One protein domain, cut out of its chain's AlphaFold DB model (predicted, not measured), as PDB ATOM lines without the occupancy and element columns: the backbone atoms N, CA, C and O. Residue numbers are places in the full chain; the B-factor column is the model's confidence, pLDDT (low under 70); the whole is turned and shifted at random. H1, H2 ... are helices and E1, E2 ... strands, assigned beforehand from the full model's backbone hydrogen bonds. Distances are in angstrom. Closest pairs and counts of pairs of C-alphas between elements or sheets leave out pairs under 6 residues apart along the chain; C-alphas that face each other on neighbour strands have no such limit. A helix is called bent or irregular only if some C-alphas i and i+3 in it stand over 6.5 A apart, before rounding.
ATOM      1  N   GLU A  14      44.083 -43.957 -64.550       82.69
ATOM      2  CA  GLU A  14      43.214 -42.775 -64.500       82.69
ATOM      3  C   GLU A  14      42.664 -42.560 -63.087       82.69
ATOM      4  O   GLU A  14      42.734 -41.458 -62.541       82.69
ATOM      5  N   THR A  15      42.198 -43.637 -62.461       82.62
ATOM      6  CA  THR A  15      41.691 -43.647 -61.093       82.62
ATOM      7  C   THR A  15      42.794 -43.308 -60.094       82.62
ATOM      8  O   THR A  15      42.591 -42.477 -59.210       82.62
ATOM      9  N   ALA A  16      43.991 -43.878 -60.260       85.69
ATOM     10  CA  ALA A  16      45.144 -43.547 -59.428       85.69
ATOM     11  C   ALA A  16      45.497 -42.051 -59.513       85.69
ATOM     12  O   ALA A  16      45.658 -41.397 -58.480       85.69
ATOM     13  N   LEU A  17      45.526 -41.490 -60.729       86.19
ATOM     14  CA  LEU A  17      45.789 -40.069 -60.956       86.19
ATOM     15  C   LEU A  17      44.707 -39.184 -60.320       86.19
ATOM     16  O   LEU A  17      45.010 -38.111 -59.791       86.19
ATOM     17  N   LEU A  18      43.450 -39.634 -60.356       87.06
ATOM     18  CA  LEU A  18      42.332 -38.922 -59.750       87.06
ATOM     19  C   LEU A  18      42.482 -38.831 -58.228       87.06
ATOM     20  O   LEU A  18      42.319 -37.754 -57.654       87.06
ATOM     21  N   LEU A  19      42.840 -39.947 -57.587       88.56
ATOM     22  CA  LEU A  19      43.060 -40.009 -56.142       88.56
ATOM     23  C   LEU A  19      44.292 -39.206 -55.708       88.56
ATOM     24  O   LEU A  19      44.234 -38.513 -54.695       88.56
ATOM     25  N   GLU A  20      45.379 -39.248 -56.481       89.00
ATOM     26  CA  GLU A  20      46.599 -38.473 -56.212       89.00
ATOM     27  C   GLU A  20      46.354 -36.957 -56.295       89.00
ATOM     28  O   GLU A  20      46.921 -36.180 -55.528       89.00
ATOM     29  N   ASN A  21      45.461 -36.517 -57.188       92.25
ATOM     30  CA  ASN A  21      45.164 -35.101 -57.411       92.25
ATOM     31  C   ASN A  21      43.920 -34.594 -56.656       92.25
ATOM     32  O   ASN A  21      43.450 -33.490 -56.943       92.25
ATOM     33  N   ALA A  22      43.393 -35.340 -55.680       91.94
ATOM     34  CA  ALA A  22      42.147 -35.001 -54.983       91.94
ATOM     35  C   ALA A  22      42.139 -33.571 -54.399       91.94
ATOM     36  O   ALA A  22      41.212 -32.800 -54.657       91.94
ATOM     37  N   VAL A  23      43.210 -33.169 -53.701       93.94
ATOM     38  CA  VAL A  23      43.362 -31.808 -53.139       93.94
ATOM     39  C   VAL A  23      43.333 -30.742 -54.239       93.94
ATOM     40  O   VAL A  23      42.677 -29.706 -54.114       93.94
ATOM     41  N   ARG A  24      44.011 -31.002 -55.364       95.00
ATOM     42  CA  ARG A  24      44.039 -30.092 -56.514       95.00
ATOM     43  C   ARG A  24      42.653 -29.921 -57.129       95.00
ATOM     44  O   ARG A  24      42.310 -28.803 -57.514       95.00
ATOM     45  N   TYR A  25      41.862 -30.987 -57.238       95.88
ATOM     46  CA  TYR A  25      40.501 -30.892 -57.769       95.88
ATOM     47  C   TYR A  25      39.595 -30.059 -56.868       95.88
ATOM     48  O   TYR A  25      38.878 -29.200 -57.383       95.88
ATOM     49  N   TRP A  26      39.696 -30.212 -55.545       96.56
ATOM     50  CA  TRP A  26      38.980 -29.348 -54.604       96.56
ATOM     51  C   TRP A  26      39.439 -27.882 -54.680       96.56
ATOM     52  O   TRP A  26      38.598 -26.983 -54.730       96.56
ATOM     53  N   ASP A  27      40.739 -27.593 -54.823       96.38
ATOM     54  CA  ASP A  27      41.188 -26.200 -55.009       96.38
ATOM     55  C   ASP A  27      40.691 -25.576 -56.322       96.38
ATOM     56  O   ASP A  27      40.288 -24.406 -56.364       96.38
ATOM     57  N   LEU A  28      40.674 -26.359 -57.407       95.75
ATOM     58  CA  LEU A  28      40.119 -25.936 -58.693       95.75
ATOM     59  C   LEU A  28      38.601 -25.767 -58.640       95.75
ATOM     60  O   LEU A  28      38.076 -24.867 -59.298       95.75
ATOM     61  N   PHE A  29      37.904 -26.589 -57.861       96.00
ATOM     62  CA  PHE A  29      36.483 -26.427 -57.602       96.00
ATOM     63  C   PHE A  29      36.216 -25.049 -56.985       96.00
ATOM     64  O   PHE A  29      35.455 -24.270 -57.559       96.00
ATOM     65  N   TYR A  30      36.913 -24.679 -55.908       95.88
ATOM     66  CA  TYR A  30      36.744 -23.356 -55.296       95.88
ATOM     67  C   TYR A  30      37.248 -22.213 -56.182       95.88
ATOM     68  O   TYR A  30      36.764 -21.088 -56.073       95.88
ATOM     69  N   LYS A  31      38.177 -22.474 -57.114       94.75
ATOM     70  CA  LYS A  31      38.593 -21.478 -58.117       94.75
ATOM     71  C   LYS A  31      37.445 -21.104 -59.047       94.75
ATOM     72  O   LYS A  31      37.338 -19.950 -59.446       94.75
ATOM     73  N   ARG A  32      36.640 -22.093 -59.432       94.31
ATOM     74  CA  ARG A  32      35.533 -21.931 -60.382       94.31
ATOM     75  C   ARG A  32      34.269 -21.413 -59.704       94.31
ATOM     76  O   ARG A  32      33.532 -20.656 -60.316       94.31
ATOM     77  N   ASN A  33      34.035 -21.851 -58.469       93.00
ATOM     78  CA  ASN A  33      32.745 -21.721 -57.796       93.00
ATOM     79  C   ASN A  33      32.703 -20.691 -56.663       93.00
ATOM     80  O   ASN A  33      31.609 -20.379 -56.195       93.00
ATOM     81  N   THR A  34      33.869 -20.220 -56.206       92.69
ATOM     82  CA  THR A  34      34.014 -19.259 -55.102       92.69
ATOM     83  C   THR A  34      33.169 -19.657 -53.881       92.69
ATOM     84  O   THR A  34      33.367 -20.743 -53.335       92.69
ATOM     85  N   ASP A  35      32.233 -18.811 -53.463       87.50
ATOM     86  CA  ASP A  35      31.285 -19.000 -52.369       87.50
ATOM     87  C   ASP A  35      29.832 -19.187 -52.837       87.50
ATOM     88  O   ASP A  35      28.926 -19.273 -52.015       87.50
ATOM     89  N   HIS A  36      29.589 -19.303 -54.145       84.12
ATOM     90  CA  HIS A  36      28.229 -19.314 -54.700       84.12
ATOM     91  C   HIS A  36      27.619 -20.710 -54.862       84.12
ATOM     92  O   HIS A  36      26.408 -20.831 -55.042       84.12
ATOM     93  N   PHE A  37      28.433 -21.770 -54.832       86.19
ATOM     94  CA  PHE A  37      27.945 -23.122 -55.129       86.19
ATOM     95  C   PHE A  37      27.127 -23.734 -53.992       86.19
ATOM     96  O   PHE A  37      26.061 -24.299 -54.225       86.19
ATOM     97  N   PHE A  38      27.615 -23.638 -52.755       84.06
ATOM     98  CA  PHE A  38      26.898 -24.151 -51.590       84.06
ATOM     99  C   PHE A  38      26.236 -22.995 -50.851       84.06
ATOM    100  O   PHE A  38      26.896 -22.016 -50.525       84.06
ATOM    101  N   LYS A  39      24.949 -23.143 -50.531       87.81
ATOM    102  CA  LYS A  39      24.227 -22.178 -49.697       87.81
ATOM    103  C   LYS A  39      24.703 -22.246 -48.245       87.81
ATOM    104  O   LYS A  39      25.066 -23.320 -47.751       87.81
ATOM    105  N   ASP A  40      24.609 -21.115 -47.554       90.38
ATOM    106  CA  ASP A  40      24.781 -21.059 -46.105       90.38
ATOM    107  C   ASP A  40      23.729 -21.934 -45.407       90.38
ATOM    108  O   ASP A  40      22.525 -21.861 -45.671       90.38
ATOM    109  N   ARG A  41      24.190 -22.777 -44.485       88.81
ATOM    110  CA  ARG A  41      23.380 -23.763 -43.761       88.81
ATOM    111  C   ARG A  41      22.831 -23.158 -42.475       88.81
ATOM    112  O   ARG A  41      23.038 -23.686 -41.389       88.81
ATOM    113  N   ALA A  42      22.116 -22.039 -42.594       84.88
ATOM    114  CA  ALA A  42      21.582 -21.299 -41.447       84.88
ATOM    115  C   ALA A  42      20.648 -22.128 -40.540       84.88
ATOM    116  O   ALA A  42      20.457 -21.788 -39.375       84.88
ATOM    117  N   TRP A  43      20.092 -23.229 -41.049       82.50
ATOM    118  CA  TRP A  43      19.306 -24.184 -40.268       82.50
ATOM    119  C   TRP A  43      20.140 -24.942 -39.220       82.50
ATOM    120  O   TRP A  43      19.603 -25.249 -38.160       82.50
ATOM    121  N   LEU A  44      21.449 -25.150 -39.432       83.50
ATOM    122  CA  LEU A  44      22.328 -25.833 -38.465       83.50
ATOM    123  C   LEU A  44      22.381 -25.113 -37.120       83.50
ATOM    124  O   LEU A  44      22.457 -25.754 -36.079       83.50
ATOM    125  N   ALA A  45      22.280 -23.783 -37.131       74.38
ATOM    126  CA  ALA A  45      22.225 -22.993 -35.906       74.38
ATOM    127  C   ALA A  45      21.015 -23.344 -35.020       74.38
ATOM    128  O   ALA A  45      21.053 -23.103 -33.818       74.38
ATOM    129  N   LYS A  46      19.941 -23.889 -35.607       73.38
ATOM    130  CA  LYS A  46      18.725 -24.314 -34.900       73.38
ATOM    131  C   LYS A  46      18.687 -25.818 -34.638       73.38
ATOM    132  O   LYS A  46      18.057 -26.235 -33.675       73.38
ATOM    133  N   GLU A  47      19.316 -26.615 -35.500       78.88
ATOM    134  CA  GLU A  47      19.286 -28.083 -35.425       78.88
ATOM    135  C   GLU A  47      20.328 -28.686 -34.476       78.88
ATOM    136  O   GLU A  47      20.265 -29.880 -34.214       78.88
ATOM    137  N   LEU A  48      21.245 -27.877 -33.936       83.06
ATOM    138  CA  LEU A  48      22.305 -28.323 -33.025       83.06
ATOM    139  C   LEU A  48      22.121 -27.721 -31.616       83.06
ATOM    140  O   LEU A  48      22.886 -26.832 -31.219       83.06
ATOM    141  N   PRO A  49      21.092 -28.143 -30.852       85.88
ATOM    142  CA  PRO A  49      20.821 -27.618 -29.511       85.88
ATOM    143  C   PRO A  49      21.980 -27.838 -28.528       85.88
ATOM    144  O   PRO A  49      22.131 -27.071 -27.576       85.88
ATOM    145  N   GLU A  50      22.827 -28.837 -28.765       91.94
ATOM    146  CA  GLU A  50      23.999 -29.159 -27.953       91.94
ATOM    147  C   GLU A  50      25.010 -28.012 -27.948       91.94
ATOM    148  O   GLU A  50      25.573 -27.688 -26.901       91.94
ATOM    149  N   ILE A  51      25.184 -27.328 -29.085       92.44
ATOM    150  CA  ILE A  51      26.071 -26.163 -29.190       92.44
ATOM    151  C   ILE A  51      25.571 -25.036 -28.280       92.44
ATOM    152  O   ILE A  51      26.335 -24.483 -27.480       92.44
ATOM    153  N   ALA A  52      24.277 -24.719 -28.357       89.38
ATOM    154  CA  ALA A  52      23.663 -23.676 -27.538       89.38
ATOM    155  C   ALA A  52      23.702 -24.031 -26.039       89.38
ATOM    156  O   ALA A  52      23.973 -23.172 -25.188       89.38
ATOM    157  N   ALA A  53      23.479 -25.306 -25.706       91.88
ATOM    158  CA  ALA A  53      23.556 -25.816 -24.344       91.88
ATOM    159  C   ALA A  53      24.975 -25.695 -23.767       91.88
ATOM    160  O   ALA A  53      25.132 -25.198 -22.650       91.88
ATOM    161  N   ALA A  54      26.006 -26.059 -24.535       93.19
ATOM    162  CA  ALA A  54      27.402 -25.909 -24.131       93.19
ATOM    163  C   ALA A  54      27.775 -24.438 -23.889       93.19
ATOM    164  O   ALA A  54      28.385 -24.112 -22.868       93.19
ATOM    165  N   CYS A  55      27.341 -23.529 -24.770       91.62
ATOM    166  CA  CYS A  55      27.559 -22.087 -24.597       91.62
ATOM    167  C   CYS A  55      26.923 -21.564 -23.301       91.62
ATOM    168  O   CYS A  55      27.559 -20.830 -22.542       91.62
ATOM    169  N   THR A  56      25.690 -21.990 -23.017       91.31
ATOM    170  CA  THR A  56      24.950 -21.609 -21.806       91.31
ATOM    171  C   THR A  56      25.586 -22.194 -20.539       91.31
ATOM    172  O   THR A  56      25.631 -21.538 -19.498       91.31
ATOM    173  N   ALA A  57      26.077 -23.434 -20.593       90.81
ATOM    174  CA  ALA A  57      26.742 -24.081 -19.464       90.81
ATOM    175  C   ALA A  57      28.076 -23.397 -19.118       90.81
ATOM    176  O   ALA A  57      28.349 -23.147 -17.940       90.81
ATOM    177  N   ALA A  58      28.870 -23.032 -20.129       89.56
ATOM    178  CA  ALA A  58      30.111 -22.277 -19.949       89.56
ATOM    179  C   ALA A  58      29.851 -20.897 -19.321       89.56
ATOM    180  O   ALA A  58      30.567 -20.469 -18.418       89.56
ATOM    181  N   GLU A  59      28.778 -20.223 -19.737       88.62
ATOM    182  CA  GLU A  59      28.354 -18.950 -19.150       88.62
ATOM    183  C   GLU A  59      27.968 -19.077 -17.675       88.62
ATOM    184  O   GLU A  59      28.479 -18.335 -16.839       88.62
ATOM    185  N   LYS A  60      27.105 -20.041 -17.342       90.50
ATOM    186  CA  LYS A  60      26.629 -20.252 -15.965       90.50
ATOM    187  C   LYS A  60      27.742 -20.652 -15.002       90.50
ATOM    188  O   LYS A  60      27.683 -20.297 -13.829       90.50
ATOM    189  N   SER A  61      28.722 -21.410 -15.484       89.62
ATOM    190  CA  SER A  61      29.876 -21.833 -14.684       89.62
ATOM    191  C   SER A  61      30.952 -20.753 -14.554       89.62
ATOM    192  O   SER A  61      31.864 -20.918 -13.750       89.62
ATOM    193  N   GLY A  62      30.850 -19.651 -15.308       86.12
ATOM    194  CA  GLY A  62      31.879 -18.613 -15.337       86.12
ATOM    195  C   GLY A  62      33.197 -19.105 -15.936       86.12
ATOM    196  O   GLY A  62      34.252 -18.604 -15.557       86.12
ATOM    197  N   ALA A  63      33.149 -20.101 -16.829       84.69
ATOM    198  CA  ALA A  63      34.340 -20.658 -17.454       84.69
ATOM    199  C   ALA A  63      35.117 -19.570 -18.212       84.69
ATOM    200  O   ALA A  63      34.537 -18.816 -18.998       84.69
ATOM    201  N   GLU A  64      36.431 -19.505 -17.982       81.38
ATOM    202  CA  GLU A  64      37.314 -18.563 -18.681       81.38
ATOM    203  C   GLU A  64      37.434 -18.905 -20.172       81.38
ATOM    204  O   GLU A  64      37.541 -18.016 -21.018       81.38
ATOM    205  N   GLU A  65      37.379 -20.196 -20.509       85.44
ATOM    206  CA  GLU A  65      37.429 -20.660 -21.888       85.44
ATOM    207  C   GLU A  65      36.034 -20.835 -22.486       85.44
ATOM    208  O   GLU A  65      35.167 -21.531 -21.957       85.44
ATOM    209  N   HIS A  66      35.851 -20.234 -23.655       91.50
ATOM    210  CA  HIS A  66      34.694 -20.475 -24.501       91.50
ATOM    211  C   HIS A  66      34.731 -21.875 -25.130       91.50
ATOM    212  O   HIS A  66      35.816 -22.285 -25.564       91.50
ATOM    213  N   PRO A  67      33.569 -22.553 -25.274       95.88
ATOM    214  CA  PRO A  67      33.469 -23.791 -26.034       95.88
ATOM    215  C   PRO A  67      34.052 -23.644 -27.441       95.88
ATOM    216  O   PRO A  67      33.937 -22.586 -28.073       95.88
ATOM    217  N   LEU A  68      34.662 -24.715 -27.931       97.00
ATOM    218  CA  LEU A  68      35.403 -24.773 -29.175       97.00
ATOM    219  C   LEU A  68      34.768 -25.771 -30.152       97.00
ATOM    220  O   LEU A  68      34.575 -26.947 -29.837       97.00
ATOM    221  N   LEU A  69      34.510 -25.284 -31.364       98.06
ATOM    222  CA  LEU A  69      34.113 -26.059 -32.535       98.06
ATOM    223  C   LEU A  69      35.295 -26.172 -33.506       98.06
ATOM    224  O   LEU A  69      35.863 -25.155 -33.909       98.06
ATOM    225  N   VAL A  70      35.631 -27.391 -33.922       98.56
ATOM    226  CA  VAL A  70      36.573 -27.651 -35.020       98.56
ATOM    227  C   VAL A  70      35.782 -27.974 -36.283       98.56
ATOM    228  O   VAL A  70      35.119 -29.005 -36.328       98.56
ATOM    229  N   ASP A  71      35.860 -27.128 -37.309       98.50
ATOM    230  CA  ASP A  71      35.255 -27.391 -38.621       98.50
ATOM    231  C   ASP A  71      36.270 -28.053 -39.562       98.50
ATOM    232  O   ASP A  71      37.223 -27.414 -40.026       98.50
ATOM    233  N   VAL A  72      36.086 -29.354 -39.793       98.56
ATOM    234  CA  VAL A  72      36.937 -30.183 -40.653       98.56
ATOM    235  C   VAL A  72      36.383 -30.131 -42.070       98.56
ATOM    236  O   VAL A  72      35.212 -30.421 -42.270       98.56
ATOM    237  N   GLY A  73      37.210 -29.801 -43.065       98.12
ATOM    238  CA  GLY A  73      36.715 -29.621 -44.436       98.12
ATOM    239  C   GLY A  73      35.769 -28.425 -44.529       98.12
ATOM    240  O   GLY A  73      34.681 -28.515 -45.097       98.12
ATOM    241  N   CYS A  74      36.170 -27.303 -43.924       97.62
ATOM    242  CA  CYS A  74      35.305 -26.142 -43.725       97.62
ATOM    243  C   CYS A  74      34.840 -25.475 -45.031       97.62
ATOM    244  O   CYS A  74      33.927 -24.636 -45.028       97.62
ATOM    245  N   GLY A  75      35.492 -25.780 -46.159       97.62
ATOM    246  CA  GLY A  75      35.293 -25.091 -47.419       97.62
ATOM    247  C   GLY A  75      35.431 -23.580 -47.241       97.62
ATOM    248  O   GLY A  75      36.391 -23.079 -46.660       97.62
ATOM    249  N   VAL A  76      34.418 -22.848 -47.707       97.00
ATOM    250  CA  VAL A  76      34.318 -21.386 -47.554       97.00
ATOM    251  C   VAL A  76      33.494 -20.957 -46.329       97.00
ATOM    252  O   VAL A  76      33.080 -19.803 -46.247       97.00
ATOM    253  N   GLY A  77      33.198 -21.875 -45.399       96.38
ATOM    254  CA  GLY A  77      32.507 -21.598 -44.131       96.38
ATOM    255  C   GLY A  77      30.982 -21.597 -44.170       96.38
ATOM    256  O   GLY A  77      30.358 -21.042 -43.271       96.38
ATOM    257  N   ASN A  78      30.355 -22.225 -45.167       96.31
ATOM    258  CA  ASN A  78      28.891 -22.227 -45.307       96.31
ATOM    259  C   ASN A  78      28.144 -22.894 -44.135       96.31
ATOM    260  O   ASN A  78      26.945 -22.677 -43.976       96.31
ATOM    261  N   ALA A  79      28.810 -23.737 -43.343       95.25
ATOM    262  CA  ALA A  79      28.269 -24.266 -42.088       95.25
ATOM    263  C   ALA A  79      28.749 -23.441 -40.885       95.25
ATOM    264  O   ALA A  79      27.939 -22.958 -40.094       95.25
ATOM    265  N   LEU A  80      30.064 -23.232 -40.787       95.88
ATOM    266  CA  LEU A  80      30.702 -22.558 -39.661       95.88
ATOM    267  C   LEU A  80      30.233 -21.122 -39.437       95.88
ATOM    268  O   LEU A  80      29.945 -20.757 -38.301       95.88
ATOM    269  N   ILE A  81      30.145 -20.303 -40.489       95.12
ATOM    270  CA  ILE A  81      29.797 -18.882 -40.363       95.12
ATOM    271  C   ILE A  81      28.413 -18.712 -39.712       95.12
ATOM    272  O   ILE A  81      28.329 -18.001 -38.703       95.12
ATOM    273  N   PRO A  82      27.336 -19.371 -40.195       94.25
ATOM    274  CA  PRO A  82      26.044 -19.322 -39.520       94.25
ATOM    275  C   PRO A  82      26.074 -19.834 -38.076       94.25
ATOM    276  O   PRO A  82      25.448 -19.225 -37.210       94.25
ATOM    277  N   ILE A  83      26.811 -20.919 -37.802       94.81
ATOM    278  CA  ILE A  83      26.921 -21.487 -36.449       94.81
ATOM    279  C   ILE A  83      27.577 -20.486 -35.488       94.81
ATOM    280  O   ILE A  83      27.023 -20.229 -34.419       94.81
ATOM    281  N   LEU A  84      28.713 -19.888 -35.864       94.12
ATOM    282  CA  LEU A  84      29.406 -18.899 -35.031       94.12
ATOM    283  C   LEU A  84      28.555 -17.643 -34.831       94.12
ATOM    284  O   LEU A  84      28.408 -17.178 -33.703       94.12
ATOM    285  N   THR A  85      27.936 -17.138 -35.901       92.00
ATOM    286  CA  THR A  85      27.098 -15.927 -35.846       92.00
ATOM    287  C   THR A  85      25.903 -16.103 -34.907       92.00
ATOM    288  O   THR A  85      25.528 -15.168 -34.204       92.00
ATOM    289  N   ALA A  86      25.315 -17.301 -34.861       90.94
ATOM    290  CA  ALA A  86      24.193 -17.604 -33.977       90.94
ATOM    291  C   ALA A  86      24.601 -17.866 -32.518       90.94
ATOM    292  O   ALA A  86      23.750 -17.799 -31.633       90.94
ATOM    293  N   ASN A  87      25.879 -18.151 -32.251       91.56
ATOM    294  CA  ASN A  87      26.370 -18.533 -30.929       91.56
ATOM    295  C   ASN A  87      27.560 -17.652 -30.519       91.56
ATOM    296  O   ASN A  87      28.691 -18.124 -30.580       91.56
ATOM    297  N   PRO A  88      27.351 -16.403 -30.049       89.44
ATOM    298  CA  PRO A  88      28.429 -15.440 -29.773       89.44
ATOM    299  C   PRO A  88      29.504 -15.910 -28.779       89.44
ATOM    300  O   PRO A  88      30.611 -15.378 -28.766       89.44
ATOM    301  N   ARG A  89      29.176 -16.893 -27.927       90.75
ATOM    302  CA  ARG A  89      30.093 -17.495 -26.946       90.75
ATOM    303  C   ARG A  89      30.793 -18.757 -27.451       90.75
ATOM    304  O   ARG A  89      31.582 -19.316 -26.698       90.75
ATOM    305  N   LEU A  90      30.518 -19.209 -28.669       94.56
ATOM    306  CA  LEU A  90      31.227 -20.308 -29.313       94.56
ATOM    307  C   LEU A  90      32.445 -19.756 -30.046       94.56
ATOM    308  O   LEU A  90      32.344 -18.741 -30.737       94.56
ATOM    309  N   HIS A  91      33.580 -20.434 -29.928       95.19
ATOM    310  CA  HIS A  91      34.758 -20.151 -30.736       95.19
ATOM    311  C   HIS A  91      34.984 -21.262 -31.759       95.19
ATOM    312  O   HIS A  91      34.644 -22.420 -31.526       95.19
ATOM    313  N   GLY A  92      35.567 -20.900 -32.897       95.62
ATOM    314  CA  GLY A  92      35.820 -21.818 -34.002       95.62
ATOM    315  C   GLY A  92      37.299 -21.937 -34.335       95.62
ATOM    316  O   GLY A  92      38.039 -20.955 -34.275       95.62
ATOM    317  N   VAL A  93      37.714 -23.121 -34.763       96.25
ATOM    318  CA  VAL A  93      38.905 -23.330 -35.593       96.25
ATOM    319  C   VAL A  93      38.482 -24.102 -36.833       96.25
ATOM    320  O   VAL A  93      37.564 -24.913 -36.771       96.25
ATOM    321  N   ALA A  94      39.101 -23.820 -37.971       97.19
ATOM    322  CA  ALA A  94      38.644 -24.352 -39.247       97.19
ATOM    323  C   ALA A  94      39.814 -24.711 -40.150       97.19
ATOM    324  O   ALA A  94      40.815 -23.989 -40.200       97.19
ATOM    325  N   PHE A  95      39.685 -25.799 -40.896       97.56
ATOM    326  CA  PHE A  95      40.651 -26.112 -41.935       97.56
ATOM    327  C   PHE A  95      40.034 -26.881 -43.097       97.56
ATOM    328  O   PHE A  95      39.057 -27.614 -42.949       97.56
ATOM    329  N   ASP A  96      40.649 -26.712 -44.260       98.31
ATOM    330  CA  ASP A  96      40.291 -27.391 -45.501       98.31
ATOM    331  C   ASP A  96      41.565 -27.765 -46.264       98.31
ATOM    332  O   ASP A  96      42.587 -27.090 -46.141       98.31
ATOM    333  N   CYS A  97      41.516 -28.810 -47.089       96.88
ATOM    334  CA  CYS A  97      42.645 -29.169 -47.942       96.88
ATOM    335  C   CYS A  97      42.935 -28.103 -49.019       96.88
ATOM    336  O   CYS A  97      44.058 -28.019 -49.507       96.88
ATOM    337  N   SER A  98      41.958 -27.261 -49.382       96.25
ATOM    338  CA  SER A  98      42.111 -26.193 -50.370       96.25
ATOM    339  C   SER A  98      42.595 -24.884 -49.729       96.25
ATOM    340  O   SER A  98      41.831 -24.225 -49.014       96.25
ATOM    341  N   PRO A  99      43.806 -24.396 -50.080       93.69
ATOM    342  CA  PRO A  99      44.270 -23.061 -49.699       93.69
ATOM    343  C   PRO A  99      43.348 -21.932 -50.165       93.69
ATOM    344  O   PRO A  99      43.298 -20.862 -49.556       93.69
ATOM    345  N   ARG A 100      42.624 -22.136 -51.268       94.44
ATOM    346  CA  ARG A 100      41.666 -21.157 -51.769       94.44
ATOM    347  C   ARG A 100      40.394 -21.103 -50.940       94.44
ATOM    348  O   ARG A 100      39.963 -19.997 -50.627       94.44
ATOM    349  N   ALA A 101      39.825 -22.250 -50.577       95.81
ATOM    350  CA  ALA A 101      38.618 -22.312 -49.760       95.81
ATOM    351  C   ALA A 101      38.812 -21.553 -48.442       95.81
ATOM    352  O   ALA A 101      38.042 -20.649 -48.116       95.81
ATOM    353  N   VAL A 102      39.933 -21.820 -47.764       94.38
ATOM    354  CA  VAL A 102      40.268 -21.152 -46.504       94.38
ATOM    355  C   VAL A 102      40.581 -19.662 -46.653       94.38
ATOM    356  O   VAL A 102      40.278 -18.891 -45.745       94.38
ATOM    357  N   SER A 103      41.139 -19.231 -47.792       92.31
ATOM    358  CA  SER A 103      41.314 -17.802 -48.103       92.31
ATOM    359  C   SER A 103      39.963 -17.099 -48.214       92.31
ATOM    360  O   SER A 103      39.772 -16.043 -47.624       92.31
ATOM    361  N   ILE A 104      39.010 -17.709 -48.924       94.06
ATOM    362  CA  ILE A 104      37.661 -17.156 -49.079       94.06
ATOM    363  C   ILE A 104      36.941 -17.133 -47.724       94.06
ATOM    364  O   ILE A 104      36.315 -16.132 -47.389       94.06
ATOM    365  N   LEU A 105      37.063 -18.185 -46.903       94.81
ATOM    366  CA  LEU A 105      36.518 -18.199 -45.539       94.81
ATOM    367  C   LEU A 105      37.031 -17.013 -44.707       94.81
ATOM    368  O   LEU A 105      36.242 -16.341 -44.046       94.81
ATOM    369  N   GLN A 106      38.334 -16.729 -44.754       90.94
ATOM    370  CA  GLN A 106      38.908 -15.586 -44.036       90.94
ATOM    371  C   GLN A 106      38.337 -14.256 -44.513       90.94
ATOM    372  O   GLN A 106      37.958 -13.433 -43.685       90.94
ATOM    373  N   GLU A 107      38.250 -14.056 -45.828       90.75
ATOM    374  CA  GLU A 107      37.692 -12.838 -46.418       90.75
ATOM    375  C   GLU A 107      36.227 -12.645 -45.994       90.75
ATOM    376  O   GLU A 107      35.849 -11.567 -45.528       90.75
ATOM    377  N   ARG A 108      35.419 -13.714 -46.055       92.88
ATOM    378  CA  ARG A 108      34.019 -13.702 -45.602       92.88
ATOM    379  C   ARG A 108      33.901 -13.370 -44.116       92.88
ATOM    380  O   ARG A 108      33.080 -12.537 -43.736       92.88
ATOM    381  N   TRP A 109      34.717 -13.997 -43.271       92.69
ATOM    382  CA  TRP A 109      34.680 -13.764 -41.828       92.69
ATOM    383  C   TRP A 109      35.149 -12.353 -41.450       92.69
ATOM    384  O   TRP A 109      34.518 -11.691 -40.628       92.69
ATOM    385  N   ALA A 110      36.205 -11.850 -42.092       89.25
ATOM    386  CA  ALA A 110      36.698 -10.493 -41.880       89.25
ATOM    387  C   ALA A 110      35.634  -9.439 -42.227       89.25
ATOM    388  O   ALA A 110      35.445  -8.490 -41.463       89.25
ATOM    389  N   ALA A 111      34.893  -9.632 -43.323       89.56
ATOM    390  CA  ALA A 111      33.787  -8.752 -43.699       89.56
ATOM    391  C   ALA A 111      32.673  -8.723 -42.633       89.56
ATOM    392  O   ALA A 111      32.148  -7.655 -42.316       89.56
ATOM    393  N   ILE A 112      32.351  -9.872 -42.027       89.62
ATOM    394  CA  ILE A 112      31.381  -9.957 -40.923       89.62
ATOM    395  C   ILE A 112      31.891  -9.205 -39.688       89.62
ATOM    396  O   ILE A 112      31.157  -8.390 -39.124       89.62
ATOM    397  N   CYS A 113      33.147  -9.428 -39.287       86.88
ATOM    398  CA  CYS A 113      33.752  -8.719 -38.156       86.88
ATOM    399  C   CYS A 113      33.727  -7.194 -38.353       86.88
ATOM    400  O   CYS A 113      33.393  -6.467 -37.418       86.88
ATOM    401  N   ALA A 114      34.063  -6.714 -39.557       85.75
ATOM    402  CA  ALA A 114      34.052  -5.290 -39.884       85.75
ATOM    403  C   ALA A 114      32.634  -4.702 -39.791       85.75
ATOM    404  O   ALA A 114      32.420  -3.711 -39.093       85.75
ATOM    405  N   GLY A 115      31.635  -5.374 -40.377       82.69
ATOM    406  CA  GLY A 115      30.238  -4.935 -40.297       82.69
ATOM    407  C   GLY A 115      29.692  -4.866 -38.863       82.69
ATOM    408  O   GLY A 115      28.931  -3.958 -38.527       82.69
ATOM    409  N   ALA A 197      47.660 -11.680 -45.361       45.41
ATOM    410  CA  ALA A 197      47.588 -12.928 -44.612       45.41
ATOM    411  C   ALA A 197      49.003 -13.494 -44.400       45.41
ATOM    412  O   ALA A 197      49.690 -13.876 -45.351       45.41
ATOM    413  N   CYS A 198      49.456 -13.544 -43.146       50.97
ATOM    414  CA  CYS A 198      50.725 -14.175 -42.807       50.97
ATOM    415  C   CYS A 198      50.500 -15.690 -42.761       50.97
ATOM    416  O   CYS A 198      49.790 -16.185 -41.883       50.97
ATOM    417  N   VAL A 199      51.079 -16.403 -43.731       57.81
ATOM    418  CA  VAL A 199      51.038 -17.865 -43.806       57.81
ATOM    419  C   VAL A 199      52.207 -18.437 -43.007       57.81
ATOM    420  O   VAL A 199      53.364 -18.221 -43.359       57.81
ATOM    421  N   LEU A 200      51.922 -19.180 -41.938       64.12
ATOM    422  CA  LEU A 200      52.924 -19.979 -41.233       64.12
ATOM    423  C   LEU A 200      52.800 -21.434 -41.686       64.12
ATOM    424  O   LEU A 200      51.802 -22.086 -41.386       64.12
ATOM    425  N   ALA A 201      53.813 -21.939 -42.386       62.44
ATOM    426  CA  ALA A 201      53.913 -23.361 -42.684       62.44
ATOM    427  C   ALA A 201      54.366 -24.110 -41.424       62.44
ATOM    428  O   ALA A 201      55.461 -23.873 -40.913       62.44
ATOM    429  N   VAL A 202      53.525 -25.010 -40.925       66.38
ATOM    430  CA  VAL A 202      53.881 -25.951 -39.862       66.38
ATOM    431  C   VAL A 202      53.983 -27.335 -40.494       66.38
ATOM    432  O   VAL A 202      53.086 -27.759 -41.227       66.38
ATOM    433  N   GLY A 203      55.100 -28.023 -40.258       51.03
ATOM    434  CA  GLY A 203      55.279 -29.395 -40.722       51.03
ATOM    435  C   GLY A 203      54.349 -30.334 -39.957       51.03
ATOM    436  O   GLY A 203      54.392 -30.368 -38.727       51.03
ATOM    437  N   GLY A 204      53.512 -31.088 -40.674       49.03
ATOM    438  CA  GLY A 204      52.851 -32.262 -40.109       49.03
ATOM    439  C   GLY A 204      53.883 -33.326 -39.723       49.03
ATOM    440  O   GLY A 204      55.034 -33.269 -40.157       49.03
ATOM    441  N   ALA A 205      53.481 -34.323 -38.933       45.53
ATOM    442  CA  ALA A 205      54.376 -35.368 -38.418       45.53
ATOM    443  C   ALA A 205      55.177 -36.139 -39.503       45.53
ATOM    444  O   ALA A 205      56.175 -36.770 -39.170       45.53
ATOM    445  N   ASN A 206      54.779 -36.038 -40.781       43.12
ATOM    446  CA  ASN A 206      55.417 -36.671 -41.942       43.12
ATOM    447  C   ASN A 206      56.020 -35.676 -42.967       43.12
ATOM    448  O   ASN A 206      56.404 -36.088 -44.061       43.12
ATOM    449  N   ALA A 207      56.092 -34.374 -42.669       46.34
ATOM    450  CA  ALA A 207      56.583 -33.377 -43.625       46.34
ATOM    451  C   ALA A 207      58.122 -33.402 -43.755       46.34
ATOM    452  O   ALA A 207      58.845 -33.296 -42.763       46.34
ATOM    453  N   ALA A 208      58.636 -33.478 -44.988       43.19
ATOM    454  CA  ALA A 208      60.036 -33.162 -45.279       43.19
ATOM    455  C   ALA A 208      60.320 -31.674 -44.971       43.19
ATOM    456  O   ALA A 208      59.424 -30.843 -45.091       43.19
ATOM    457  N   ALA A 209      61.559 -31.369 -44.559       38.88
ATOM    458  CA  ALA A 209      62.032 -30.088 -44.011       38.88
ATOM    459  C   ALA A 209      61.250 -28.822 -44.439       38.88
ATOM    460  O   ALA A 209      61.143 -28.494 -45.620       38.88
ATOM    461  N   THR A 210      60.756 -28.084 -43.441       43.69
ATOM    462  CA  THR A 210      59.965 -26.853 -43.580       43.69
ATOM    463  C   THR A 210      60.752 -25.743 -44.296       43.69
ATOM    464  O   THR A 210      61.875 -25.443 -43.879       43.69
ATOM    465  N   PRO A 211      60.185 -25.045 -45.299       40.53
ATOM    466  CA  PRO A 211      60.719 -23.753 -45.715       40.53
ATOM    467  C   PRO A 211      60.585 -22.759 -44.554       40.53
ATOM    468  O   PRO A 211      59.572 -22.754 -43.852       40.53
ATOM    469  N   ALA A 212      61.590 -21.906 -44.344       37.75
ATOM    470  CA  ALA A 212      61.497 -20.796 -43.396       37.75
ATOM    471  C   ALA A 212      60.235 -19.952 -43.666       37.75
ATOM    472  O   ALA A 212      59.796 -19.856 -44.812       37.75
ATOM    473  N   ALA A 213      59.662 -19.344 -42.619       43.09
ATOM    474  CA  ALA A 213      58.486 -18.480 -42.725       43.09
ATOM    475  C   ALA A 213      58.675 -17.443 -43.848       43.09
ATOM    476  O   ALA A 213      59.454 -16.500 -43.710       43.09
ATOM    477  N   ALA A 214      57.992 -17.642 -44.975       46.09
ATOM    478  CA  ALA A 214      58.051 -16.732 -46.106       46.09
ATOM    479  C   ALA A 214      57.024 -15.615 -45.899       46.09
ATOM    480  O   ALA A 214      55.849 -15.871 -45.634       46.09
ATOM    481  N   SER A 215      57.457 -14.361 -46.018       45.94
ATOM    482  CA  SER A 215      56.543 -13.223 -46.078       45.94
ATOM    483  C   SER A 215      55.829 -13.224 -47.434       45.94
ATOM    484  O   SER A 215      56.461 -12.971 -48.460       45.94
ATOM    485  N   GLY A 216      54.525 -13.504 -47.442       56.25
ATOM    486  CA  GLY A 216      53.674 -13.452 -48.636       56.25
ATOM    487  C   GLY A 216      52.937 -14.763 -48.922       56.25
ATOM    488  O   GLY A 216      53.382 -15.847 -48.551       56.25
ATOM    489  N   LYS A 217      51.780 -14.662 -49.585       59.91
ATOM    490  CA  LYS A 217      50.970 -15.824 -49.976       59.91
ATOM    491  C   LYS A 217      51.711 -16.616 -51.070       59.91
ATOM    492  O   LYS A 217      52.004 -16.033 -52.115       59.91
ATOM    493  N   PRO A 218      52.014 -17.914 -50.874       67.88
ATOM    494  CA  PRO A 218      52.668 -18.718 -51.903       67.88
ATOM    495  C   PRO A 218      51.802 -18.809 -53.175       67.88
ATOM    496  O   PRO A 218      50.570 -18.730 -53.084       67.88
ATOM    497  N   PRO A 219      52.406 -19.013 -54.366       82.56
ATOM    498  CA  PRO A 219      51.651 -19.294 -55.583       82.56
ATOM    499  C   PRO A 219      50.684 -20.462 -55.365       82.56
ATOM    500  O   PRO A 219      51.039 -21.449 -54.722       82.56
ATOM    501  N   ALA A 220      49.474 -20.381 -55.927       83.00
ATOM    502  CA  ALA A 220      48.405 -21.343 -55.639       83.00
ATOM    503  C   ALA A 220      48.818 -22.810 -55.869       83.00
ATOM    504  O   ALA A 220      48.502 -23.664 -55.050       83.00
ATOM    505  N   ALA A 221      49.566 -23.095 -56.940       84.75
ATOM    506  CA  ALA A 221      50.050 -24.446 -57.227       84.75
ATOM    507  C   ALA A 221      51.021 -24.969 -56.152       84.75
ATOM    508  O   ALA A 221      50.872 -26.100 -55.703       84.75
ATOM    509  N   ALA A 222      51.955 -24.130 -55.690       85.56
ATOM    510  CA  ALA A 222      52.910 -24.492 -54.642       85.56
ATOM    511  C   ALA A 222      52.223 -24.678 -53.280       85.56
ATOM    512  O   ALA A 222      52.594 -25.562 -52.514       85.56
ATOM    513  N   ALA A 223      51.199 -23.871 -52.986       87.31
ATOM    514  CA  ALA A 223      50.395 -24.018 -51.776       87.31
ATOM    515  C   ALA A 223      49.645 -25.360 -51.755       87.31
ATOM    516  O   ALA A 223      49.686 -26.068 -50.754       87.31
ATOM    517  N   VAL A 224      48.999 -25.718 -52.870       89.25
ATOM    518  CA  VAL A 224      48.292 -27.000 -53.031       89.25
ATOM    519  C   VAL A 224      49.261 -28.169 -52.893       89.25
ATOM    520  O   VAL A 224      48.996 -29.087 -52.130       89.25
ATOM    521  N   GLU A 225      50.409 -28.110 -53.569       88.75
ATOM    522  CA  GLU A 225      51.423 -29.162 -53.489       88.75
ATOM    523  C   GLU A 225      51.964 -29.342 -52.062       88.75
ATOM    524  O   GLU A 225      52.112 -30.471 -51.598       88.75
ATOM    525  N   ALA A 226      52.220 -28.246 -51.341       87.00
ATOM    526  CA  ALA A 226      52.649 -28.310 -49.948       87.00
ATOM    527  C   ALA A 226      51.592 -28.984 -49.058       87.00
ATOM    528  O   ALA A 226      51.938 -29.852 -48.256       87.00
ATOM    529  N   VAL A 227      50.311 -28.631 -49.222       89.94
ATOM    530  CA  VAL A 227      49.209 -29.231 -48.451       89.94
ATOM    531  C   VAL A 227      49.035 -30.714 -48.783       89.94
ATOM    532  O   VAL A 227      48.936 -31.524 -47.865       89.94
ATOM    533  N   SER A 228      49.112 -31.100 -50.060       87.94
ATOM    534  CA  SER A 228      49.098 -32.509 -50.488       87.94
ATOM    535  C   SER A 228      50.256 -33.333 -49.914       87.94
ATOM    536  O   SER A 228      50.143 -34.548 -49.781       87.94
ATOM    537  N   ARG A 229      51.370 -32.687 -49.547       87.62
ATOM    538  CA  ARG A 229      52.514 -33.314 -48.863       87.62
ATOM    539  C   ARG A 229      52.436 -33.216 -47.332       87.62
ATOM    540  O   ARG A 229      53.415 -33.521 -46.652       87.62
ATOM    541  N   GLY A 230      51.299 -32.788 -46.780       85.56
ATOM    542  CA  GLY A 230      51.046 -32.738 -45.338       85.56
ATOM    543  C   GLY A 230      51.511 -31.465 -44.629       85.56
ATOM    544  O   GLY A 230      51.602 -31.454 -43.400       85.56
ATOM    545  N   ALA A 231      51.813 -30.386 -45.357       86.75
ATOM    546  CA  ALA A 231      52.025 -29.086 -44.731       86.75
ATOM    547  C   ALA A 231      50.697 -28.500 -44.232       86.75
ATOM    548  O   ALA A 231      49.674 -28.574 -44.912       86.75
ATOM    549  N   ALA A 232      50.736 -27.845 -43.074       88.19
ATOM    550  CA  ALA A 232      49.662 -26.975 -42.619       88.19
ATOM    551  C   ALA A 232      50.041 -25.519 -42.878       88.19
ATOM    552  O   ALA A 232      51.035 -25.025 -42.348       88.19
ATOM    553  N   LEU A 233      49.243 -24.824 -43.682       89.25
ATOM    554  CA  LEU A 233      49.405 -23.400 -43.951       89.25
ATOM    555  C   LEU A 233      48.459 -22.633 -43.034       89.25
ATOM    556  O   LEU A 233      47.270 -22.524 -43.324       89.25
ATOM    557  N   LEU A 234      48.967 -22.133 -41.911       85.06
ATOM    558  CA  LEU A 234      48.173 -21.356 -40.964       85.06
ATOM    559  C   LEU A 234      48.060 -19.930 -41.454       85.06
ATOM    560  O   LEU A 234      49.075 -19.270 -41.660       85.06
ATOM    561  N   PHE A 235      46.844 -19.429 -41.557       75.12
ATOM    562  CA  PHE A 235      46.609 -18.052 -41.929       75.12
ATOM    563  C   PHE A 235      46.335 -17.242 -40.668       75.12
ATOM    564  O   PHE A 235      45.333 -17.431 -39.973       75.12
ATOM    565  N   LYS A 236      47.246 -16.321 -40.352       61.75
ATOM    566  CA  LYS A 236      47.008 -15.338 -39.297       61.75
ATOM    567  C   LYS A 236      46.057 -14.277 -39.847       61.75
ATOM    568  O   LYS A 236      46.454 -13.561 -40.754       61.75
ATOM    569  N   HIS A 237      44.828 -14.232 -39.336       60.09
ATOM    570  CA  HIS A 237      44.065 -13.039 -38.913       60.09
ATOM    571  C   HIS A 237      42.635 -13.415 -38.457       60.09
ATOM    572  O   HIS A 237      41.652 -12.999 -39.068       60.09
ATOM    573  N   PRO A 238      42.465 -14.212 -37.391       59.41
ATOM    574  CA  PRO A 238      41.136 -14.616 -36.949       59.41
ATOM    575  C   PRO A 238      40.631 -13.586 -35.919       59.41
ATOM    576  O   PRO A 238      41.206 -13.431 -34.843       59.41
ATOM    577  N   CYS A 239      39.629 -12.788 -36.294       64.12
ATOM    578  CA  CYS A 239      38.980 -11.796 -35.431       64.12
ATOM    579  C   CYS A 239      37.813 -12.426 -34.661       64.12
ATOM    580  O   CYS A 239      37.084 -13.261 -35.194       64.12
ATOM    581  N   GLY A 240      37.586 -11.994 -33.421       81.44
ATOM    582  CA  GLY A 240      36.423 -12.424 -32.643       81.44
ATOM    583  C   GLY A 240      36.421 -13.928 -32.335       81.44
ATOM    584  O   GLY A 240      37.309 -14.424 -31.648       81.44
ATOM    585  N   GLN A 241      35.389 -14.632 -32.803       91.00
ATOM    586  CA  GLN A 241      35.104 -16.027 -32.437       91.00
ATOM    587  C   GLN A 241      35.937 -17.061 -33.204       91.00
ATOM    588  O   GLN A 241      36.295 -18.101 -32.650       91.00
ATOM    589  N   LEU A 242      36.247 -16.805 -34.478       93.44
ATOM    590  CA  LEU A 242      37.104 -17.683 -35.274       93.44
ATOM    591  C   LEU A 242      38.546 -17.436 -34.833       93.44
ATOM    592  O   LEU A 242      39.011 -16.309 -34.945       93.44
ATOM    593  N   ARG A 243      39.226 -18.456 -34.294       90.88
ATOM    594  CA  ARG A 243      40.564 -18.363 -33.678       90.88
ATOM    595  C   ARG A 243      41.699 -18.783 -34.596       90.88
ATOM    596  O   ARG A 243      42.820 -18.323 -34.412       90.88
ATOM    597  N   THR A 244      41.462 -19.710 -35.519       91.25
ATOM    598  CA  THR A 244      42.486 -20.226 -36.441       91.25
ATOM    599  C   THR A 244      41.825 -20.744 -37.706       91.25
ATOM    600  O   THR A 244      40.801 -21.421 -37.641       91.25
ATOM    601  N   VAL A 245      42.429 -20.424 -38.851       93.06
ATOM    602  CA  VAL A 245      42.061 -20.977 -40.153       93.06
ATOM    603  C   VAL A 245      43.324 -21.501 -40.829       93.06
ATOM    604  O   VAL A 245      44.343 -20.803 -40.850       93.06
ATOM    605  N   ALA A 246      43.279 -22.713 -41.377       94.56
ATOM    606  CA  ALA A 246      44.444 -23.324 -42.009       94.56
ATOM    607  C   ALA A 246      44.104 -24.098 -43.287       94.56
ATOM    608  O   ALA A 246      43.072 -24.756 -43.360       94.56
ATOM    609  N   ALA A 247      45.005 -24.071 -44.272       95.88
ATOM    610  CA  ALA A 247      44.978 -25.076 -45.330       95.88
ATOM    611  C   ALA A 247      45.708 -26.319 -44.821       95.88
ATOM    612  O   ALA A 247      46.903 -26.241 -44.522       95.88
ATOM    613  N   PHE A 248      44.995 -27.428 -44.678       96.38
ATOM    614  CA  PHE A 248      45.524 -28.681 -44.159       96.38
ATOM    615  C   PHE A 248      44.686 -29.854 -44.669       96.38
ATOM    616  O   PHE A 248      43.460 -29.848 -44.562       96.38
ATOM    617  N   ASP A 249      45.356 -30.865 -45.213       96.75
ATOM    618  CA  ASP A 249      44.726 -32.115 -45.620       96.75
ATOM    619  C   ASP A 249      44.731 -33.100 -44.446       96.75
ATOM    620  O   ASP A 249      45.767 -33.665 -44.092       96.75
ATOM    621  N   ILE A 250      43.555 -33.331 -43.854       96.81
ATOM    622  CA  ILE A 250      43.395 -34.267 -42.733       96.81
ATOM    623  C   ILE A 250      43.763 -35.706 -43.088       96.81
ATOM    624  O   ILE A 250      44.005 -36.503 -42.187       96.81
ATOM    625  N   THR A 251      43.826 -36.066 -44.371       96.12
ATOM    626  CA  THR A 251      44.255 -37.404 -44.787       96.12
ATOM    627  C   THR A 251      45.772 -37.580 -44.674       96.12
ATOM    628  O   THR A 251      46.228 -38.695 -44.413       96.12
ATOM    629  N   ALA A 252      46.544 -36.489 -44.756       92.44
ATOM    630  CA  ALA A 252      48.005 -36.509 -44.812       92.44
ATOM    631  C   ALA A 252      48.689 -36.756 -43.453       92.44
ATOM    632  O   ALA A 252      49.857 -37.151 -43.411       92.44
ATOM    633  N   GLY A 253      47.990 -36.551 -42.332       91.81
ATOM    634  CA  GLY A 253      48.544 -36.823 -41.010       91.81
ATOM    635  C   GLY A 253      47.717 -36.280 -39.853       91.81
ATOM    636  O   GLY A 253      46.581 -35.841 -40.018       91.81
ATOM    637  N   GLU A 254      48.312 -36.330 -38.662       94.50
ATOM    638  CA  GLU A 254      47.723 -35.787 -37.438       94.50
ATOM    639  C   GLU A 254      47.514 -34.275 -37.541       94.50
ATOM    640  O   GLU A 254      48.369 -33.561 -38.069       94.50
ATOM    641  N   VAL A 255      46.397 -33.789 -36.990       95.31
ATOM    642  CA  VAL A 255      46.087 -32.357 -36.945       95.31
ATOM    643  C   VAL A 255      47.140 -31.645 -36.088       95.31
ATOM    644  O   VAL A 255      47.310 -31.996 -34.916       95.31
ATOM    645  N   PRO A 256      47.869 -30.653 -36.634       94.19
ATOM    646  CA  PRO A 256      48.858 -29.914 -35.863       94.19
ATOM    647  C   PRO A 256      48.221 -29.193 -34.664       94.19
ATOM    648  O   PRO A 256      47.189 -28.536 -34.838       94.19
ATOM    649  N   PRO A 257      48.856 -29.207 -33.475       93.31
ATOM    650  CA  PRO A 257      48.343 -28.519 -32.286       93.31
ATOM    651  C   PRO A 257      48.120 -27.014 -32.473       93.31
ATOM    652  O   PRO A 257      47.338 -26.410 -31.748       93.31
ATOM    653  N   GLN A 258      48.807 -26.401 -33.440       91.38
ATOM    654  CA  GLN A 258      48.640 -24.996 -33.798       91.38
ATOM    655  C   GLN A 258      47.317 -24.723 -34.535       91.38
ATOM    656  O   GLN A 258      46.905 -23.569 -34.593       91.38
ATOM    657  N   ILE A 259      46.674 -25.751 -35.104       92.62
ATOM    658  CA  ILE A 259      45.304 -25.680 -35.631       92.62
ATOM    659  C   ILE A 259      44.313 -26.024 -34.517       92.62
ATOM    660  O   ILE A 259      43.440 -25.221 -34.196       92.62
ATOM    661  N   ALA A 260      44.452 -27.218 -33.938       94.50
ATOM    662  CA  ALA A 260      43.628 -27.710 -32.842       94.50
ATOM    663  C   ALA A 260      44.436 -28.720 -32.020       94.50
ATOM    664  O   ALA A 260      45.028 -29.649 -32.573       94.50
ATOM    665  N   ALA A 261      44.477 -28.538 -30.702       96.00
ATOM    666  CA  ALA A 261      45.136 -29.487 -29.818       96.00
ATOM    667  C   ALA A 261      44.271 -30.746 -29.629       96.00
ATOM    668  O   ALA A 261      43.053 -30.734 -29.807       96.00
ATOM    669  N   ARG A 262      44.902 -31.858 -29.242       97.31
ATOM    670  CA  ARG A 262      44.155 -33.038 -28.789       97.31
ATOM    671  C   ARG A 262      43.396 -32.712 -27.507       97.31
ATOM    672  O   ARG A 262      43.902 -31.957 -26.678       97.31
ATOM    673  N   ASN A 263      42.233 -33.329 -27.321       97.56
ATOM    674  CA  ASN A 263      41.376 -33.124 -26.152       97.56
ATOM    675  C   ASN A 263      41.064 -31.642 -25.869       97.56
ATOM    676  O   ASN A 263      41.088 -31.220 -24.712       97.56
ATOM    677  N   SER A 264      40.819 -30.832 -26.902       96.69
ATOM    678  CA  SER A 264      40.588 -29.388 -26.741       96.69
ATOM    679  C   SER A 264      39.223 -28.907 -27.220       96.69
ATOM    680  O   SER A 264      38.869 -27.770 -26.919       96.69
ATOM    681  N   ALA A 265      38.472 -29.723 -27.958       97.94
ATOM    682  CA  ALA A 265      37.207 -29.324 -28.560       97.94
ATOM    683  C   ALA A 265      35.997 -29.964 -27.873       97.94
ATOM    684  O   ALA A 265      36.009 -31.150 -27.547       97.94
ATOM    685  N   GLU A 266      34.933 -29.185 -27.698       98.00
ATOM    686  CA  GLU A 266      33.606 -29.695 -27.347       98.00
ATOM    687  C   GLU A 266      32.925 -30.307 -28.574       98.00
ATOM    688  O   GLU A 266      32.188 -31.281 -28.444       98.00
ATOM    689  N   PHE A 267      33.198 -29.768 -29.767       98.44
ATOM    690  CA  PHE A 267      32.564 -30.207 -31.004       98.44
ATOM    691  C   PHE A 267      33.562 -30.332 -32.153       98.44
ATOM    692  O   PHE A 267      34.406 -29.459 -32.364       98.44
ATOM    693  N   VAL A 268      33.403 -31.379 -32.960       98.69
ATOM    694  CA  VAL A 268      34.063 -31.523 -34.262       98.69
ATOM    695  C   VAL A 268      32.984 -31.683 -35.328       98.69
ATOM    696  O   VAL A 268      32.161 -32.590 -35.245       98.69
ATOM    697  N   LEU A 269      32.972 -30.800 -36.322       98.25
ATOM    698  CA  LEU A 269      32.000 -30.780 -37.412       98.25
ATOM    699  C   LEU A 269      32.565 -31.498 -38.641       98.25
ATOM    700  O   LEU A 269      33.661 -31.174 -39.096       98.25
ATOM    701  N   LEU A 270      31.807 -32.457 -39.177       96.94
ATOM    702  CA  LEU A 270      32.084 -33.146 -40.437       96.94
ATOM    703  C   LEU A 270      30.826 -33.110 -41.306       96.94
ATOM    704  O   LEU A 270      29.975 -33.991 -41.209       96.94
ATOM    705  N   ILE A 271      30.700 -32.085 -42.151       95.31
ATOM    706  CA  ILE A 271      29.567 -31.931 -43.072       95.31
ATOM    707  C   ILE A 271      30.048 -32.004 -44.524       95.31
ATOM    708  O   ILE A 271      30.704 -31.087 -45.008       95.31
ATOM    709  N   PHE A 272      29.651 -33.059 -45.237       95.31
ATOM    710  CA  PHE A 272      30.060 -33.372 -46.611       95.31
ATOM    711  C   PHE A 272      31.579 -33.540 -46.780       95.31
ATOM    712  O   PHE A 272      32.159 -33.071 -47.761       95.31
ATOM    713  N   VAL A 273      32.223 -34.192 -45.807       97.38
ATOM    714  CA  VAL A 273      33.689 -34.293 -45.713       97.38
ATOM    715  C   VAL A 273      34.164 -35.684 -46.081       97.38
ATOM    716  O   VAL A 273      34.987 -35.836 -46.983       97.38
ATOM    717  N   LEU A 274      33.658 -36.724 -45.414       97.56
ATOM    718  CA  LEU A 274      34.127 -38.079 -45.691       97.56
ATOM    719  C   LEU A 274      33.663 -38.534 -47.075       97.56
ATOM    720  O   LEU A 274      34.372 -39.291 -47.740       97.56
ATOM    721  N   SER A 275      32.535 -38.010 -47.568       96.00
ATOM    722  CA  SER A 275      32.116 -38.272 -48.944       96.00
ATOM    723  C   SER A 275      33.027 -37.671 -50.010       96.00
ATOM    724  O   SER A 275      33.026 -38.143 -51.146       96.00
ATOM    725  N   ALA A 276      33.835 -36.674 -49.657       95.81
ATOM    726  CA  ALA A 276      34.737 -35.978 -50.564       95.81
ATOM    727  C   ALA A 276      36.107 -36.664 -50.731       95.81
ATOM    728  O   ALA A 276      36.964 -36.139 -51.449       95.81
ATOM    729  N   MET A 277      36.329 -37.817 -50.087       94.69
ATOM    730  CA  MET A 277      37.610 -38.529 -50.065       94.69
ATOM    731  C   MET A 277      37.455 -40.045 -50.236       94.69
ATOM    732  O   MET A 277      36.368 -40.610 -50.130       94.69
ATOM    733  N   HIS A 278      38.576 -40.719 -50.494       94.62
ATOM    734  CA  HIS A 278      38.608 -42.170 -50.651       94.62
ATOM    735  C   HIS A 278      38.344 -42.910 -49.316       94.62
ATOM    736  O   HIS A 278      38.964 -42.544 -48.314       94.62
ATOM    737  N   PRO A 279      37.545 -44.003 -49.294       95.06
ATOM    738  CA  PRO A 279      37.222 -44.768 -48.082       95.06
ATOM    739  C   PRO A 279      38.408 -45.264 -47.266       95.06
ATOM    740  O   PRO A 279      38.338 -45.340 -46.042       95.06
ATOM    741  N   LYS A 280      39.543 -45.510 -47.928       94.50
ATOM    742  CA  LYS A 280      40.812 -45.855 -47.262       94.50
ATOM    743  C   LYS A 280      41.232 -44.858 -46.171       94.50
ATOM    744  O   LYS A 280      41.979 -45.233 -45.279       94.50
ATOM    745  N   HIS A 281      40.772 -43.605 -46.242       96.25
ATOM    746  CA  HIS A 281      41.091 -42.564 -45.264       96.25
ATOM    747  C   HIS A 281      40.045 -42.417 -44.153       96.25
ATOM    748  O   HIS A 281      40.358 -41.822 -43.125       96.25
ATOM    749  N   HIS A 282      38.824 -42.943 -44.321       97.94
ATOM    750  CA  HIS A 282      37.705 -42.677 -43.404       97.94
ATOM    751  C   HIS A 282      38.042 -43.050 -41.966       97.94
ATOM    752  O   HIS A 282      37.857 -42.231 -41.069       97.94
ATOM    753  N   ARG A 283      38.606 -44.246 -41.760       97.88
ATOM    754  CA  ARG A 283      38.999 -44.751 -40.437       97.88
ATOM    755  C   ARG A 283      39.960 -43.813 -39.716       97.88
ATOM    756  O   ARG A 283      39.743 -43.458 -38.560       97.88
ATOM    757  N   ASP A 284      41.024 -43.410 -40.399       98.06
ATOM    758  CA  ASP A 284      42.071 -42.591 -39.793       98.06
ATOM    759  C   ASP A 284      41.571 -41.166 -39.534       98.06
ATOM    760  O   ASP A 284      41.868 -40.591 -38.489       98.06
ATOM    761  N   VAL A 285      40.748 -40.621 -40.435       98.38
ATOM    762  CA  VAL A 285      40.103 -39.316 -40.244       98.38
ATOM    763  C   VAL A 285      39.138 -39.351 -39.057       98.38
ATOM    764  O   VAL A 285      39.231 -38.484 -38.192       98.38
ATOM    765  N   ALA A 286      38.286 -40.374 -38.940       98.44
ATOM    766  CA  ALA A 286      37.373 -40.526 -37.805       98.44
ATOM    767  C   ALA A 286      38.130 -40.602 -36.466       98.44
ATOM    768  O   ALA A 286      37.773 -39.909 -35.512       98.44
ATOM    769  N   ARG A 287      39.234 -41.363 -36.412       98.38
ATOM    770  CA  ARG A 287      40.112 -41.434 -35.230       98.38
ATOM    771  C   ARG A 287      40.752 -40.090 -34.895       98.38
ATOM    772  O   ARG A 287      40.773 -39.709 -33.727       98.38
ATOM    773  N   ARG A 288      41.256 -39.353 -35.889       98.19
ATOM    774  CA  ARG A 288      41.831 -38.012 -35.682       98.19
ATOM    775  C   ARG A 288      40.787 -37.040 -35.145       98.19
ATOM    776  O   ARG A 288      41.084 -36.311 -34.207       98.19
ATOM    777  N   CYS A 289      39.565 -37.071 -35.673       98.44
ATOM    778  CA  CYS A 289      38.450 -36.272 -35.165       98.44
ATOM    779  C   CYS A 289      38.131 -36.602 -33.702       98.44
ATOM    780  O   CYS A 289      38.030 -35.686 -32.888       98.44
ATOM    781  N   ALA A 290      38.060 -37.886 -33.340       98.31
ATOM    782  CA  ALA A 290      37.838 -38.301 -31.955       98.31
ATOM    783  C   ALA A 290      38.946 -37.809 -31.003       98.31
ATOM    784  O   ALA A 290      38.653 -37.354 -29.903       98.31
ATOM    785  N   GLN A 291      40.213 -37.809 -31.433       98.12
ATOM    786  CA  GLN A 291      41.340 -37.335 -30.614       98.12
ATOM    787  C   GLN A 291      41.323 -35.826 -30.317       98.12
ATOM    788  O   GLN A 291      42.003 -35.379 -29.390       98.12
ATOM    789  N   LEU A 292      40.598 -35.022 -31.100       98.44
ATOM    790  CA  LEU A 292      40.449 -33.585 -30.841       98.44
ATOM    791  C   LEU A 292      39.453 -33.298 -29.714       98.44
ATOM    792  O   LEU A 292      39.516 -32.230 -29.101       98.44
ATOM    793  N   LEU A 293      38.545 -34.235 -29.430       98.56
ATOM    794  CA  LEU A 293      37.457 -34.039 -28.482       98.56
ATOM    795  C   LEU A 293      37.929 -34.155 -27.036       98.56
ATOM    796  O   LEU A 293      38.636 -35.088 -26.664       98.56
ATOM    797  N   LYS A 294      37.491 -33.217 -26.196       97.12
ATOM    798  CA  LYS A 294      37.519 -33.384 -24.737       97.12
ATOM    799  C   LYS A 294      36.623 -34.567 -24.331       97.12
ATOM    800  O   LYS A 294      35.705 -34.919 -25.077       97.12
ATOM    801  N   PRO A 295      36.803 -35.142 -23.128       95.81
ATOM    802  CA  PRO A 295      35.818 -36.060 -22.565       95.81
ATOM    803  C   PRO A 295      34.409 -35.445 -22.585       95.81
ATOM    804  O   PRO A 295      34.213 -34.339 -22.086       95.81
ATOM    805  N   GLY A 296      33.448 -36.158 -23.177       94.69
ATOM    806  CA  GLY A 296      32.071 -35.680 -23.362       94.69
ATOM    807  C   GLY A 296      31.844 -34.781 -24.585       94.69
ATOM    808  O   GLY A 296      30.720 -34.336 -24.793       94.69
ATOM    809  N   GLY A 297      32.876 -34.510 -25.389       97.06
ATOM    810  CA  GLY A 297      32.732 -33.818 -26.669       97.06
ATOM    811  C   GLY A 297      32.058 -34.685 -27.740       97.06
ATOM    812  O   GLY A 297      31.970 -35.906 -27.609       97.06
ATOM    813  N   MET A 298      31.590 -34.051 -28.817       97.69
ATOM    814  CA  MET A 298      30.775 -34.697 -29.851       97.69
ATOM    815  C   MET A 298      31.320 -34.484 -31.266       97.69
ATOM    816  O   MET A 298      31.697 -33.373 -31.646       97.69
ATOM    817  N   VAL A 299      31.279 -35.540 -32.086       98.06
ATOM    818  CA  VAL A 299      31.359 -35.404 -33.546       98.06
ATOM    819  C   VAL A 299      29.957 -35.144 -34.094       98.06
ATOM    820  O   VAL A 299      29.030 -35.904 -33.830       98.06
ATOM    821  N   LEU A 300      29.819 -34.082 -34.880       96.38
ATOM    822  CA  LEU A 300      28.599 -33.705 -35.584       96.38
ATOM    823  C   LEU A 300      28.778 -34.057 -37.064       96.38
ATOM    824  O   LEU A 300      29.475 -33.351 -37.795       96.38
ATOM    825  N   PHE A 301      28.192 -35.177 -37.484       95.44
ATOM    826  CA  PHE A 301      28.434 -35.786 -38.792       95.44
ATOM    827  C   PHE A 301      27.225 -35.672 -39.727       95.44
ATOM    828  O   PHE A 301      26.093 -35.940 -39.323       95.44
ATOM    829  N   ARG A 302      27.474 -35.323 -40.992       93.38
ATOM    830  CA  ARG A 302      26.498 -35.386 -42.085       93.38
ATOM    831  C   ARG A 302      27.202 -35.598 -43.421       93.38
ATOM    832  O   ARG A 302      28.082 -34.826 -43.777       93.38
ATOM    833  N   ASP A 303      26.779 -36.579 -44.205       93.81
ATOM    834  CA  ASP A 303      27.367 -36.892 -45.514       93.81
ATOM    835  C   ASP A 303      26.315 -37.528 -46.437       93.81
ATOM    836  O   ASP A 303      25.155 -37.657 -46.058       93.81
ATOM    837  N   TYR A 304      26.680 -37.894 -47.669       91.88
ATOM    838  CA  TYR A 304      25.723 -38.524 -48.580       91.88
ATOM    839  C   TYR A 304      25.357 -39.950 -48.151       91.88
ATOM    840  O   TYR A 304      26.223 -40.781 -47.873       91.88
TER     841      TYR A 304
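AT A GLANCE: This is residues 14 to 115 and 197 to 304 of the 373 residues of an uncharacterized protein of Eimeria necatrix (UniProt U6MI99). A strongly twisted seven-stranded sheet makes the core, with H4, H5 and H6 over one face and H8 over the other: three layers, helices on both faces of a sheet. H7 stands on E4 and E5, H2 packs on H6 and H7, and H1 lies farthest out. The printed part has 210 residues, with eight named helices and seven named strands in the order H1 H2 H3 H4 E1 H5 E2 H6 E3 H7 E4 E5 E6 H8 E7; the class is mixed, helices and strands. The mixed sheet runs E3 E4 E5 E2 E1 E6 E7. The whole is compact, with a radius of gyration of the C-alphas of 16.4 A and spans of 52 by 37 by 34 A.

IN THESE COORDINATES: The strands are E1, residues 68 to 72, E2, 91 to 96, E3, 198 to 203, E4, 231 to 236, E5, 242 to 247, E6, 265 to 271, and E7, 293 to 302, 17.5 A long, which bends by 116 degrees at residue 296. The helices are H1, residues 14 to 20, H2, 22 to 33, H3, 44 to 47, H4, 49 to 61, 18.3 A, H5, 80 to 86, H6, 99 to 115, 24.8 A, H7, 220 to 228, and H8, 279 to 292, 20.8 A. H8 is irregular, with C-alphas 280 and 283 7.1 A apart. C-alpha 14 is at (43.214, -42.775, -64.500) and C-alpha 302 at (26.498, -35.386, -42.085).

HOW THE PARTS SIT: E2 and E1 are parallel, with N 71 and O 93 2.8 A apart, within hydrogen-bond range; E4 and E5 form an antiparallel hairpin, with N 233 and O 247 at 2.9 A. E1, H5, E2 and E6, H8, E7 are strand-helix-strand units, parallel neighbour strands with a helix between, each with a right-handed crossover. H6 runs along the strands at a height over the sheet of 9.3 A. H7 stands up from the sheet, its line rising 43 degrees. H2 touches H6 with residues 27 to 31 alone, the closest C-alphas being those of Tyr 30 and Ala 101, 5.9 A. H3 touches H5, the closest C-alphas being those of Ala 45 and Ile 83, 5.0 A. Every O i to N i+4 pair is within hydrogen-bond range in H1, H2, H4, H5, H6 and H7, and 8 of 10 in H8; H3 is too short for one.

THE WHOLE: The C-alphas of Glu 14 and Lys 60, the two farthest apart, are 56.0 A apart. Residues 116 to 196 are not printed, and C-alphas 115 and 197 are 19.6 A apart across the cut. The links E3 to H7 and E5 to E6 are long. The mean pLDDT of the printed part is 87.4, and residues 197 to 218 and 236 to 239 are under 70.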